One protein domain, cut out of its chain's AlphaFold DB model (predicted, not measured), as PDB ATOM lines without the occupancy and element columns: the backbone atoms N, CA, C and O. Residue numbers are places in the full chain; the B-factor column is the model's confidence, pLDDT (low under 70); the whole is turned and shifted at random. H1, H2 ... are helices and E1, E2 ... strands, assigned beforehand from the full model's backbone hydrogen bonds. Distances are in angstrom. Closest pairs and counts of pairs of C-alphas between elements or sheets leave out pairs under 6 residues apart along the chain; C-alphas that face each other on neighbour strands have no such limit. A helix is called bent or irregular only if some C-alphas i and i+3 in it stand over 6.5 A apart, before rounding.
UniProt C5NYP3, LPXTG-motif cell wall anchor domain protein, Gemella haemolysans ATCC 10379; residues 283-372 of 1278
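AT A GLANCE: This is residues 283 to 372 of the 1278 residues of the protein "LPXTG-motif cell wall anchor domain protein" of Gemella haemolysans ATCC 10379 (UniProt C5NYP3). Two small four-stranded sheets stand partly face to face with their strands crossed, E1 E2 E6 E5 making one and E4 E3 E7 E8 the other. H3 sits between the two at the E4 edge, H1 covers the E6 and E5 part of the first sheet, and H2 stands beside the strands, joining E4 to E5. The printed part has 90 residues with three named helices and eight named strands, in the order E1 E2 H1 E3 E4 H2 E5 E6 H3 E7 E8, and the class is mixed, helices and strands. Both sheets are antiparallel throughout, and each is made of two hairpins. The whole is compact, with a radius of gyration of the C-alphas of 12.0 A, and its outline is rounded, spanning 33 by 26 by 25 A.

HOW THE PARTS SIT: Begin at E1, residues 283 to 289, which forms a hairpin with E2, residues 295 to 301; look for N 286 and O 298, 3.0 A apart. On the other side of E2 comes E6, residues 340 to 343, with N 299 and O 341 at 2.8 A. E6 in turn forms a hairpin with the edge strand E5, residues 333 to 336, where N 342 and O 334 are 2.8 A apart. This sheet is strongly twisted, its C-alphas lying up to 4.6 A off the best plane. H1, residues 304 to 313, lies over E6 at a height over the sheet of 8.3 A and runs along the strands, at 1 degree to E6 on the local plane; with E5 its closest C-alphas are those of Asp 308 and Thr 335, 6.5 A. Next come E3, residues 314 to 319, and E4, residues 322 to 325, a hairpin with N 317 and O 324 at 2.9 A. H2, residues 326 to 332, stands at the level of the sheet that holds E3, with a height of 1.1 A over a local plane fitted to just 6 C-alphas, and it only grazes the first sheet. H1 and H2 are near each other. H3, residues 346 to 351, is on the same face of the first sheet as H1, making two layers, helices on one face of a sheet. It lies over E2 at a height of 8.1 A, slantwise at 45 degrees on the local plane, and the closest C-alphas are those of Leu 297 and Val 349, 5.5 A. H3 also lies over E4, at a height of 7.8 A over the second sheet. E7, residues 359 to 363, is the neighbour of E3, with N 318 and O 360 at 2.8 A, and forms a hairpin with E8, residues 368 to 370, with N 361 and O 369 at 2.8 A. Strands of different sheets are apart, among them E2 and E3. Every O i to N i+4 pair is within hydrogen-bond range in H3, against 4 of 6 in H1 and 1 of 3 in H2, where 2 of 4 O i to N i+3 pairs are.

IN THESE COORDINATES: Find C-alpha 283 at (8.779, 37.161, 105.608); from there E1 runs 20.3 A to C-alpha 289, and E2 comes back over 20.0 A. H1 measures 15.1 A and H2 9.4 A; both are irregular, with C-alphas 305 and 308, and likewise 328 and 331, 8.0 A apart. E3 spans 13.9 A and E4 10.3 A. E5, E6 and H3 follow with 10.2 A, 9.7 A and 8.6 A; look for the last C-alpha of H3 at (5.819, 36.748, 124.039). E7 runs 13.1 A, and E8, 6.5 A long, ends at C-alpha 370, (15.278, 41.278, 112.278).

THE WHOLE: The two C-alphas farthest apart are those of Trp 291 and Gly 366, 34.5 A, while those of Ser 283 and Pro 372 are 8.7 A apart. The printed part has no cut. The link from H3 to E7, 7 residues, is short but not tight; the other links are tight. The mean pLDDT of the printed part is 80.1, and it is under 70 at residues 290 to 294, 305, 337 to 339 and 372.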
ATOM      1  N   SER A 283       9.954  36.585 106.289       75.62
ATOM      2  CA  SER A 283       8.779  37.161 105.608       75.62
ATOM      3  C   SER A 283       7.460  37.013 106.365       75.62
ATOM      4  O   SER A 283       6.548  37.791 106.099       75.62
ATOM      5  N   LYS A 284       7.342  36.070 107.310       81.25
ATOM      6  CA  LYS A 284       6.149  35.926 108.165       81.25
ATOM      7  C   LYS A 284       6.503  35.362 109.545       81.25
ATOM      8  O   LYS A 284       7.483  34.631 109.703       81.25
ATOM      9  N   LEU A 285       5.689  35.736 110.530       86.19
ATOM     10  CA  LEU A 285       5.749  35.338 111.935       86.19
ATOM     11  C   LEU A 285       4.336  34.944 112.388       86.19
ATOM     12  O   LEU A 285       3.392  35.680 112.113       86.19
ATOM     13  N   ASP A 286       4.190  33.795 113.045       81.81
ATOM     14  CA  ASP A 286       2.890  33.207 113.407       81.81
ATOM     15  C   ASP A 286       3.005  32.322 114.671       81.81
ATOM     16  O   ASP A 286       4.114  32.069 115.151       81.81
ATOM     17  N   GLN A 287       1.892  31.803 115.198       86.62
ATOM     18  CA  GLN A 287       1.879  30.805 116.283       86.62
ATOM     19  C   GLN A 287       0.940  29.633 115.981       86.62
ATOM     20  O   GLN A 287      -0.024  29.764 115.234       86.62
ATOM     21  N   GLY A 288       1.192  28.475 116.588       75.88
ATOM     22  CA  GLY A 288       0.331  27.305 116.433       75.88
ATOM     23  C   GLY A 288       0.487  26.277 117.547       75.88
ATOM     24  O   GLY A 288       1.185  26.500 118.538       75.88
ATOM     25  N   LYS A 289      -0.179  25.135 117.363       75.94
ATOM     26  CA  LYS A 289      -0.012  23.928 118.177       75.94
ATOM     27  C   LYS A 289       0.182  22.709 117.281       75.94
ATOM     28  O   LYS A 289      -0.408  22.646 116.201       75.94
ATOM     29  N   ASN A 290       0.938  21.717 117.751       57.00
ATOM     30  CA  ASN A 290       0.896  20.376 117.163       57.00
ATOM     31  C   ASN A 290      -0.295  19.555 117.706       57.00
ATOM     32  O   ASN A 290      -1.074  20.002 118.546       57.00
ATOM     33  N   TRP A 291      -0.408  18.316 117.229       39.84
ATOM     34  CA  TRP A 291      -1.433  17.342 117.620       39.84
ATOM     35  C   TRP A 291      -1.311  16.823 119.068       39.84
ATOM     36  O   TRP A 291      -2.195  16.103 119.523       39.84
ATOM     37  N   LYS A 292      -0.249  17.191 119.797       47.88
ATOM     38  CA  LYS A 292      -0.066  16.949 121.240       47.88
ATOM     39  C   LYS A 292      -0.411  18.185 122.089       47.88
ATOM     40  O   LYS A 292      -0.019  18.257 123.249       47.88
ATOM     41  N   ASP A 293      -1.075  19.181 121.498       62.00
ATOM     42  CA  ASP A 293      -1.343  20.502 122.087       62.00
ATOM     43  C   ASP A 293      -0.079  21.337 122.436       62.00
ATOM     44  O   ASP A 293      -0.198  22.428 123.008       62.00
ATOM     45  N   GLU A 294       1.131  20.896 122.051       66.69
ATOM     46  CA  GLU A 294       2.375  21.643 122.287       66.69
ATOM     47  C   GLU A 294       2.425  22.892 121.398       66.69
ATOM     48  O   GLU A 294       2.326  22.812 120.170       66.69
ATOM     49  N   LYS A 295       2.601  24.059 122.026       78.12
ATOM     50  CA  LYS A 295       2.614  25.365 121.356       78.12
ATOM     51  C   LYS A 295       3.955  25.637 120.674       78.12
ATOM     52  O   LYS A 295       5.009  25.398 121.266       78.12
ATOM     53  N   HIS A 296       3.914  26.221 119.478       89.69
ATOM     54  CA  HIS A 296       5.100  26.651 118.737       89.69
ATOM     55  C   HIS A 296       4.967  28.057 118.153       89.69
ATOM     56  O   HIS A 296       3.885  28.486 117.749       89.69
ATOM     57  N   LEU A 297       6.103  28.748 118.057       91.62
ATOM     58  CA  LEU A 297       6.269  29.941 117.230       91.62
ATOM     59  C   LEU A 297       6.663  29.497 115.816       91.62
ATOM     60  O   LEU A 297       7.537  28.642 115.676       91.62
ATOM     61  N   THR A 298       6.059  30.063 114.777       90.50
ATOM     62  CA  THR A 298       6.363  29.735 113.376       90.50
ATOM     63  C   THR A 298       7.055  30.911 112.694       90.50
ATOM     64  O   THR A 298       6.545  32.030 112.710       90.50
ATOM     65  N   LEU A 299       8.203  30.648 112.070       88.81
ATOM     66  CA  LEU A 299       8.948  31.586 111.230       88.81
ATOM     67  C   LEU A 299       8.887  31.121 109.770       88.81
ATOM     68  O   LEU A 299       9.084  29.939 109.490       88.81
ATOM     69  N   GLU A 300       8.689  32.037 108.828       82.69
ATOM     70  CA  GLU A 300       8.846  31.760 107.394       82.69
ATOM     71  C   GLU A 300       9.920  32.680 106.808       82.69
ATOM     72  O   GLU A 300       9.934  33.882 107.091       82.69
ATOM     73  N   LEU A 301      10.817  32.127 105.988       82.00
ATOM     74  CA  LEU A 301      11.834  32.897 105.262       82.00
ATOM     75  C   LEU A 301      11.396  33.123 103.816       82.00
ATOM     76  O   LEU A 301      10.690  32.300 103.238       82.00
ATOM     77  N   SER A 302      11.886  34.203 103.206       77.94
ATOM     78  CA  SER A 302      11.553  34.554 101.815       77.94
ATOM     79  C   SER A 302      12.118  33.574 100.776       77.94
ATOM     80  O   SER A 302      11.686  33.582  99.628       77.94
ATOM     81  N   ASP A 303      13.061  32.721 101.185       77.12
ATOM     82  CA  ASP A 303      13.531  31.551 100.446       77.12
ATOM     83  C   ASP A 303      13.317  30.299 101.314       77.12
ATOM     84  O   ASP A 303      13.900  30.164 102.393       77.12
ATOM     85  N   THR A 304      12.473  29.376 100.850       73.12
ATOM     86  CA  THR A 304      12.139  28.138 101.575       73.12
ATOM     87  C   THR A 304      13.135  27.001 101.343       73.12
ATOM     88  O   THR A 304      13.030  25.945 101.969       73.12
ATOM     89  N   SER A 305      14.129  27.192 100.469       66.19
ATOM     90  CA  SER A 305      15.169  26.196 100.192       66.19
ATOM     91  C   SER A 305      16.286  26.165 101.240       66.19
ATOM     92  O   SER A 305      17.032  25.190 101.295       66.19
ATOM     93  N   VAL A 306      16.375  27.192 102.095       76.62
ATOM     94  CA  VAL A 306      17.455  27.367 103.084       76.62
ATOM     95  C   VAL A 306      17.017  27.184 104.545       76.62
ATOM     96  O   VAL A 306      17.782  27.516 105.449       76.62
ATOM     97  N   TYR A 307      15.808  26.662 104.795       78.44
ATOM     98  CA  TYR A 307      15.237  26.509 106.145       78.44
ATOM     99  C   TYR A 307      16.123  25.684 107.092       78.44
ATOM    100  O   TYR A 307      16.377  26.119 108.214       78.44
ATOM    101  N   ASP A 308      16.622  24.533 106.639       75.62
ATOM    102  CA  ASP A 308      17.418  23.621 107.471       75.62
ATOM    103  C   ASP A 308      18.770  24.259 107.841       75.62
ATOM    104  O   ASP A 308      19.104  24.379 109.019       75.62
ATOM    105  N   ASN A 309      19.473  24.814 106.845       78.81
ATOM    106  CA  ASN A 309      20.711  25.583 107.031       78.81
ATOM    107  C   ASN A 309      20.517  26.775 107.990       78.81
ATOM    108  O   ASN A 309      21.392  27.077 108.797       78.81
ATOM    109  N   PHE A 310      19.378  27.472 107.905       83.56
ATOM    110  CA  PHE A 310      19.063  28.571 108.817       83.56
ATOM    111  C   PHE A 310      18.906  28.069 110.254       83.56
ATOM    112  O   PHE A 310      19.528  28.633 111.148       83.56
ATOM    113  N   VAL A 311      18.142  26.991 110.484       85.12
ATOM    114  CA  VAL A 311      17.988  26.382 111.819       85.12
ATOM    115  C   VAL A 311      19.321  25.893 112.376       85.12
ATOM    116  O   VAL A 311      19.575  26.076 113.570       85.12
ATOM    117  N   GLU A 312      20.194  25.311 111.550       84.56
ATOM    118  CA  GLU A 312      21.553  24.942 111.960       84.56
ATOM    119  C   GLU A 312      22.343  26.155 112.475       84.56
ATOM    120  O   GLU A 312      22.948  26.069 113.548       84.56
ATOM    121  N   GLU A 313      22.242  27.300 111.798       85.81
ATOM    122  CA  GLU A 313      22.979  28.524 112.125       85.81
ATOM    123  C   GLU A 313      22.376  29.386 113.256       85.81
ATOM    124  O   GLU A 313      23.063  30.296 113.721       85.81
ATOM    125  N   ILE A 314      21.155  29.137 113.754       90.00
ATOM    126  CA  ILE A 314      20.585  29.893 114.897       90.00
ATOM    127  C   ILE A 314      21.419  29.684 116.176       90.00
ATOM    128  O   ILE A 314      21.711  28.558 116.563       90.00
ATOM    129  N   ALA A 315      21.707  30.767 116.905       89.69
ATOM    130  CA  ALA A 315      22.211  30.737 118.282       89.69
ATOM    131  C   ALA A 315      21.124  31.092 119.313       89.69
ATOM    132  O   ALA A 315      21.033  30.461 120.369       89.69
ATOM    133  N   SER A 316      20.284  32.094 119.030       92.19
ATOM    134  CA  SER A 316      19.143  32.457 119.880       92.19
ATOM    135  C   SER A 316      18.052  33.214 119.129       92.19
ATOM    136  O   SER A 316      18.311  33.911 118.149       92.19
ATOM    137  N   VAL A 317      16.819  33.112 119.621       91.69
ATOM    138  CA  VAL A 317      15.667  33.886 119.145       91.69
ATOM    139  C   VAL A 317      15.220  34.824 120.260       91.69
ATOM    140  O   VAL A 317      14.942  34.377 121.372       91.69
ATOM    141  N   THR A 318      15.146  36.123 119.970       92.56
ATOM    142  CA  THR A 318      14.534  37.136 120.838       92.56
ATOM    143  C   THR A 318      13.229  37.612 120.206       92.56
ATOM    144  O   THR A 318      13.258  38.172 119.113       92.56
ATOM    145  N   LEU A 319      12.102  37.465 120.901       92.25
ATOM    146  CA  LEU A 319      10.804  38.019 120.505       92.25
ATOM    147  C   LEU A 319      10.265  38.911 121.626       92.25
ATOM    148  O   LEU A 319      10.099  38.462 122.757       92.25
ATOM    149  N   ASN A 320      10.022  40.190 121.326       88.81
ATOM    150  CA  ASN A 320       9.453  41.187 122.248       88.81
ATOM    151  C   ASN A 320      10.183  41.340 123.604       88.81
ATOM    152  O   ASN A 320       9.620  41.879 124.555       88.81
ATOM    153  N   GLY A 321      11.448  40.912 123.680       80.12
ATOM    154  CA  GLY A 321      12.291  40.921 124.882       80.12
ATOM    155  C   GLY A 321      12.604  39.519 125.414       80.12
ATOM    156  O   GLY A 321      13.739  39.267 125.822       80.12
ATOM    157  N   THR A 322      11.660  38.578 125.318       89.12
ATOM    158  CA  THR A 322      11.887  37.171 125.679       89.12
ATOM    159  C   THR A 322      12.933  36.574 124.749       89.12
ATOM    160  O   THR A 322      12.753  36.567 123.533       89.12
ATOM    161  N   THR A 323      14.041  36.092 125.311       90.81
ATOM    162  CA  THR A 323      15.156  35.509 124.554       90.81
ATOM    163  C   THR A 323      15.351  34.060 124.950       90.81
ATOM    164  O   THR A 323      15.516  33.765 126.130       90.81
ATOM    165  N   VAL A 324      15.382  33.171 123.960       88.94
ATOM    166  CA  VAL A 324      15.607  31.737 124.149       88.94
ATOM    167  C   VAL A 324      16.789  31.304 123.281       88.94
ATOM    168  O   VAL A 324      16.858  31.637 122.095       88.94
ATOM    169  N   THR A 325      17.757  30.612 123.876       90.44
ATOM    170  CA  THR A 325      18.939  30.073 123.185       90.44
ATOM    171  C   THR A 325      18.627  28.729 122.533       90.44
ATOM    172  O   THR A 325      17.741  28.000 122.984       90.44
ATOM    173  N   LYS A 326      19.371  28.379 121.477       85.25
ATOM    174  CA  LYS A 326      19.130  27.153 120.705       85.25
ATOM    175  C   LYS A 326      19.157  25.887 121.561       85.25
ATOM    176  O   LYS A 326      18.337  25.012 121.329       85.25
ATOM    177  N   ASP A 327      19.997  25.798 122.593       82.69
ATOM    178  CA  ASP A 327      20.028  24.628 123.484       82.69
ATOM    179  C   ASP A 327      18.706  24.318 124.204       82.69
ATOM    180  O   ASP A 327      18.491  23.169 124.577       82.69
ATOM    181  N   VAL A 328      17.808  25.298 124.356       83.38
ATOM    182  CA  VAL A 328      16.480  25.111 124.973       83.38
ATOM    183  C   VAL A 328      15.457  24.534 123.982       83.38
ATOM    184  O   VAL A 328      14.457  23.958 124.404       83.38
ATOM    185  N   PHE A 329      15.683  24.678 122.668       82.06
ATOM    186  CA  PHE A 329      14.742  24.244 121.626       82.06
ATOM    187  C   PHE A 329      15.337  23.364 120.514       82.06
ATOM    188  O   PHE A 329      14.609  22.984 119.607       82.06
ATOM    189  N   LYS A 330      16.629  23.023 120.540       72.56
ATOM    190  CA  LYS A 330      17.318  22.268 119.470       72.56
ATOM    191  C   LYS A 330      16.645  20.934 119.132       72.56
ATOM    192  O   LYS A 330      16.470  20.635 117.959       72.56
ATOM    193  N   ASP A 331      16.175  20.216 120.150       75.25
ATOM    194  CA  ASP A 331      15.463  18.934 120.031       75.25
ATOM    195  C   ASP A 331      13.930  19.135 119.928       75.25
ATOM    196  O   ASP A 331      13.138  18.212 120.109       75.25
ATOM    197  N   LYS A 332      13.508  20.386 119.694       82.69
ATOM    198  CA  LYS A 332      12.132  20.908 119.690       82.69
ATOM    199  C   LYS A 332      11.928  21.960 118.579       82.69
ATOM    200  O   LYS A 332      11.201  22.942 118.755       82.69
ATOM    201  N   VAL A 333      12.566  21.755 117.424       82.94
ATOM    202  CA  VAL A 333      12.328  22.521 116.188       82.94
ATOM    203  C   VAL A 333      11.953  21.583 115.044       82.94
ATOM    204  O   VAL A 333      12.630  20.587 114.813       82.94
ATOM    205  N   GLU A 334      10.898  21.928 114.305       82.12
ATOM    206  CA  GLU A 334      10.518  21.273 113.045       82.12
ATOM    207  C   GLU A 334      10.774  22.231 111.870       82.12
ATOM    208  O   GLU A 334      10.401  23.405 111.934       82.12
ATOM    209  N   THR A 335      11.335  21.739 110.763       74.56
ATOM    210  CA  THR A 335      11.389  22.462 109.483       74.56
ATOM    211  C   THR A 335      10.434  21.837 108.470       74.56
ATOM    212  O   THR A 335      10.337  20.619 108.330       74.56
ATOM    213  N   SER A 336       9.686  22.670 107.743       71.06
ATOM    214  CA  SER A 336       8.800  22.204 106.675       71.06
ATOM    215  C   SER A 336       8.603  23.261 105.598       71.06
ATOM    216  O   SER A 336       8.206  24.393 105.872       71.06
ATOM    217  N   LYS A 337       8.770  22.852 104.335       53.50
ATOM    218  CA  LYS A 337       8.525  23.699 103.154       53.50
ATOM    219  C   LYS A 337       7.068  24.164 103.017       53.50
ATOM    220  O   LYS A 337       6.816  25.093 102.258       53.50
ATOM    221  N   TYR A 338       6.135  23.539 103.743       48.62
ATOM    222  CA  TYR A 338       4.708  23.880 103.744       48.62
ATOM    223  C   TYR A 338       4.217  24.505 105.059       48.62
ATOM    224  O   TYR A 338       3.161  25.126 105.064       48.62
ATOM    225  N   LEU A 339       4.934  24.310 106.175       62.38
ATOM    226  CA  LEU A 339       4.450  24.645 107.530       62.38
ATOM    227  C   LEU A 339       5.386  25.588 108.309       62.38
ATOM    228  O   LEU A 339       5.194  25.779 109.512       62.38
ATOM    229  N   GLY A 340       6.386  26.159 107.631       78.62
ATOM    230  CA  GLY A 340       7.373  27.064 108.218       78.62
ATOM    231  C   GLY A 340       8.477  26.352 109.003       78.62
ATOM    232  O   GLY A 340       8.657  25.134 108.935       78.62
ATOM    233  N   ILE A 341       9.223  27.150 109.758       88.19
ATOM    234  CA  ILE A 341      10.173  26.723 110.784       88.19
ATOM    235  C   ILE A 341       9.470  26.898 112.128       88.19
ATOM    236  O   ILE A 341       9.154  28.022 112.517       88.19
ATOM    237  N   ARG A 342       9.196  25.802 112.831       91.31
ATOM    238  CA  ARG A 342       8.409  25.793 114.069       91.31
ATOM    239  C   ARG A 342       9.315  25.590 115.269       91.31
ATOM    240  O   ARG A 342      10.041  24.606 115.317       91.31
ATOM    241  N   ILE A 343       9.235  26.482 116.247       90.69
ATOM    242  CA  ILE A 343      10.029  26.448 117.478       90.69
ATOM    243  C   ILE A 343       9.087  26.164 118.649       90.69
ATOM    244  O   ILE A 343       8.311  27.036 119.050       90.69
ATOM    245  N   PHE A 344       9.135  24.944 119.189       85.31
ATOM    246  CA  PHE A 344       8.247  24.467 120.253       85.31
ATOM    247  C   PHE A 344       8.729  24.941 121.627       85.31
ATOM    248  O   PHE A 344       9.293  24.192 122.425       85.31
ATOM    249  N   ASN A 345       8.514  26.229 121.891       90.44
ATOM    250  CA  ASN A 345       8.813  26.875 123.159       90.44
ATOM    251  C   ASN A 345       7.644  27.779 123.575       90.44
ATOM    252  O   ASN A 345       7.308  28.738 122.879       90.44
ATOM    253  N   GLU A 346       7.044  27.494 124.733       80.88
ATOM    254  CA  GLU A 346       5.888  28.251 125.219       80.88
ATOM    255  C   GLU A 346       6.176  29.736 125.467       80.88
ATOM    256  O   GLU A 346       5.260  30.546 125.357       80.88
ATOM    257  N   ASP A 347       7.398  30.110 125.838       87.38
ATOM    258  CA  ASP A 347       7.686  31.463 126.318       87.38
ATOM    259  C   ASP A 347       7.921  32.439 125.162       87.38
ATOM    260  O   ASP A 347       7.501  33.593 125.244       87.38
ATOM    261  N   LEU A 348       8.461  31.957 124.036       87.81
ATOM    262  CA  LEU A 348       8.386  32.661 122.754       87.81
ATOM    263  C   LEU A 348       6.929  32.842 122.298       87.81
ATOM    264  O   LEU A 348       6.571  33.922 121.839       87.81
ATOM    265  N   VAL A 349       6.072  31.829 122.466       85.75
ATOM    266  CA  VAL A 349       4.647  31.925 122.096       85.75
ATOM    267  C   VAL A 349       3.900  32.929 122.983       85.75
ATOM    268  O   VAL A 349       3.206  33.797 122.464       85.75
ATOM    269  N   LYS A 350       4.101  32.894 124.308       86.19
ATOM    270  CA  LYS A 350       3.556  33.884 125.263       86.19
ATOM    271  C   LYS A 350       4.077  35.307 125.019       86.19
ATOM    272  O   LYS A 350       3.445  36.262 125.462       86.19
ATOM    273  N   ALA A 351       5.235  35.453 124.372       84.69
ATOM    274  CA  ALA A 351       5.819  36.748 124.039       84.69
ATOM    275  C   ALA A 351       5.269  37.356 122.740       84.69
ATOM    276  O   ALA A 351       5.467  38.553 122.516       84.69
ATOM    277  N   LEU A 352       4.599  36.574 121.885       85.00
ATOM    278  CA  LEU A 352       3.963  37.071 120.666       85.00
ATOM    279  C   LEU A 352       2.751  37.960 121.010       85.00
ATOM    280  O   LEU A 352       1.999  37.679 121.940       85.00
ATOM    281  N   LYS A 353       2.575  39.044 120.254       82.50
ATOM    282  CA  LYS A 353       1.464  40.001 120.366       82.50
ATOM    283  C   LYS A 353       0.661  40.048 119.068       82.50
ATOM    284  O   LYS A 353       1.150  39.622 118.024       82.50
ATOM    285  N   ASP A 354      -0.514  40.664 119.116       72.31
ATOM    286  CA  ASP A 354      -1.373  40.859 117.940       72.31
ATOM    287  C   ASP A 354      -0.777  41.856 116.917       72.31
ATOM    288  O   ASP A 354      -1.060  41.767 115.723       72.31
ATOM    289  N   SER A 355       0.085  42.785 117.358       73.06
ATOM    290  CA  SER A 355       0.820  43.739 116.507       73.06
ATOM    291  C   SER A 355       2.212  44.078 117.066       73.06
ATOM    292  O   SER A 355       2.566  43.697 118.184       73.06
ATOM    293  N   ASP A 356       3.015  44.796 116.270       74.25
ATOM    294  CA  ASP A 356       4.303  45.407 116.660       74.25
ATOM    295  C   ASP A 356       5.340  44.440 117.260       74.25
ATOM    296  O   ASP A 356       6.131  44.781 118.143       74.25
ATOM    297  N   ASN A 357       5.350  43.209 116.745       83.00
ATOM    298  CA  ASN A 357       6.277  42.159 117.151       83.00
ATOM    299  C   ASN A 357       7.716  42.458 116.715       83.00
ATOM    300  O   ASN A 357       8.064  42.324 115.541       83.00
ATOM    301  N   LYS A 358       8.588  42.775 117.679       84.25
ATOM    302  CA  LYS A 358      10.029  42.890 117.442       84.25
ATOM    303  C   LYS A 358      10.696  41.524 117.603       84.25
ATOM    304  O   LYS A 358      10.997  41.102 118.724       84.25
ATOM    305  N   LEU A 359      10.944  40.852 116.480       89.25
ATOM    306  CA  LEU A 359      11.734  39.621 116.404       89.25
ATOM    307  C   LEU A 359      13.179  39.931 115.979       89.25
ATOM    308  O   LEU A 359      13.400  40.578 114.956       89.25
ATOM    309  N   GLU A 360      14.145  39.415 116.734       89.25
ATOM    310  CA  GLU A 360      15.576  39.369 116.415       89.25
ATOM    311  C   GLU A 360      16.069  37.918 116.529       89.25
ATOM    312  O   GLU A 360      16.153  37.375 117.632       89.25
ATOM    313  N   VAL A 361      16.455  37.294 115.417       88.62
ATOM    314  CA  VAL A 361      17.157  36.001 115.421       88.62
ATOM    315  C   VAL A 361      18.658  36.266 115.370       88.62
ATOM    316  O   VAL A 361      19.132  36.900 114.430       88.62
ATOM    317  N   LYS A 362      19.409  35.791 116.370       87.19
ATOM    318  CA  LYS A 362      20.875  35.818 116.380       87.19
ATOM    319  C   LYS A 362      21.418  34.467 115.906       87.19
ATOM    320  O   LYS A 362      21.016  33.432 116.435       87.19
ATOM    321  N   LEU A 363      22.353  34.482 114.963       88.75
ATOM    322  CA  LEU A 363      23.082  33.321 114.457       88.75
ATOM    323  C   LEU A 363      24.396  33.074 115.227       88.75
ATOM    324  O   LEU A 363      24.866  33.922 115.993       88.75
ATOM    325  N   VAL A 364      24.991  31.897 115.022       82.31
ATOM    326  CA  VAL A 364      26.234  31.433 115.672       82.31
ATOM    327  C   VAL A 364      27.462  32.267 115.279       82.31
ATOM    328  O   VAL A 364      28.339  32.476 116.113       82.31
ATOM    329  N   ASP A 365      27.502  32.819 114.063       75.00
ATOM    330  CA  ASP A 365      28.545  33.761 113.610       75.00
ATOM    331  C   ASP A 365      28.454  35.153 114.281       75.00
ATOM    332  O   ASP A 365      29.333  35.996 114.106       75.00
ATOM    333  N   GLY A 366      27.395  35.396 115.061       71.69
ATOM    334  CA  GLY A 366      27.082  36.665 115.711       71.69
ATOM    335  C   GLY A 366      25.932  37.431 115.053       71.69
ATOM    336  O   GLY A 366      25.247  38.173 115.758       71.69
ATOM    337  N   THR A 367      25.687  37.208 113.756       79.69
ATOM    338  CA  THR A 367      24.723  37.923 112.908       79.69
ATOM    339  C   THR A 367      23.343  38.028 113.547       79.69
ATOM    340  O   THR A 367      22.843  37.060 114.102       79.69
ATOM    341  N   ILE A 368      22.686  39.186 113.429       82.44
ATOM    342  CA  ILE A 368      21.285  39.372 113.836       82.44
ATOM    343  C   ILE A 368      20.448  39.680 112.599       82.44
ATOM    344  O   ILE A 368      20.822  40.521 111.780       82.44
ATOM    345  N   ILE A 369      19.323  38.984 112.487       80.50
ATOM    346  CA  ILE A 369      18.315  39.111 111.440       80.50
ATOM    347  C   ILE A 369      17.015  39.539 112.117       80.50
ATOM    348  O   ILE A 369      16.562  38.893 113.063       80.50
ATOM    349  N   SER A 370      16.433  40.637 111.645       77.69
ATOM    350  CA  SER A 370      15.278  41.278 112.278       77.69
ATOM    351  C   SER A 370      14.050  41.222 111.378       77.69
ATOM    352  O   SER A 370      14.154  41.438 110.171       77.69
ATOM    353  N   TYR A 371      12.883  40.986 111.972       75.12
ATOM    354  CA  TYR A 371      11.596  41.111 111.284       75.12
ATOM    355  C   TYR A 371      11.159  42.591 111.248       75.12
ATOM    356  O   TYR A 371      11.288  43.272 112.271       75.12
ATOM    357  N   PRO A 372      10.687  43.127 110.107       52.91
ATOM    358  CA  PRO A 372      10.370  44.548 109.984       52.91
ATOM    359  C   PRO A 372       9.028  44.909 110.638       52.91
ATOM    360  O   PRO A 372       7.975  44.404 110.257       52.91
TER     361      PRO A 372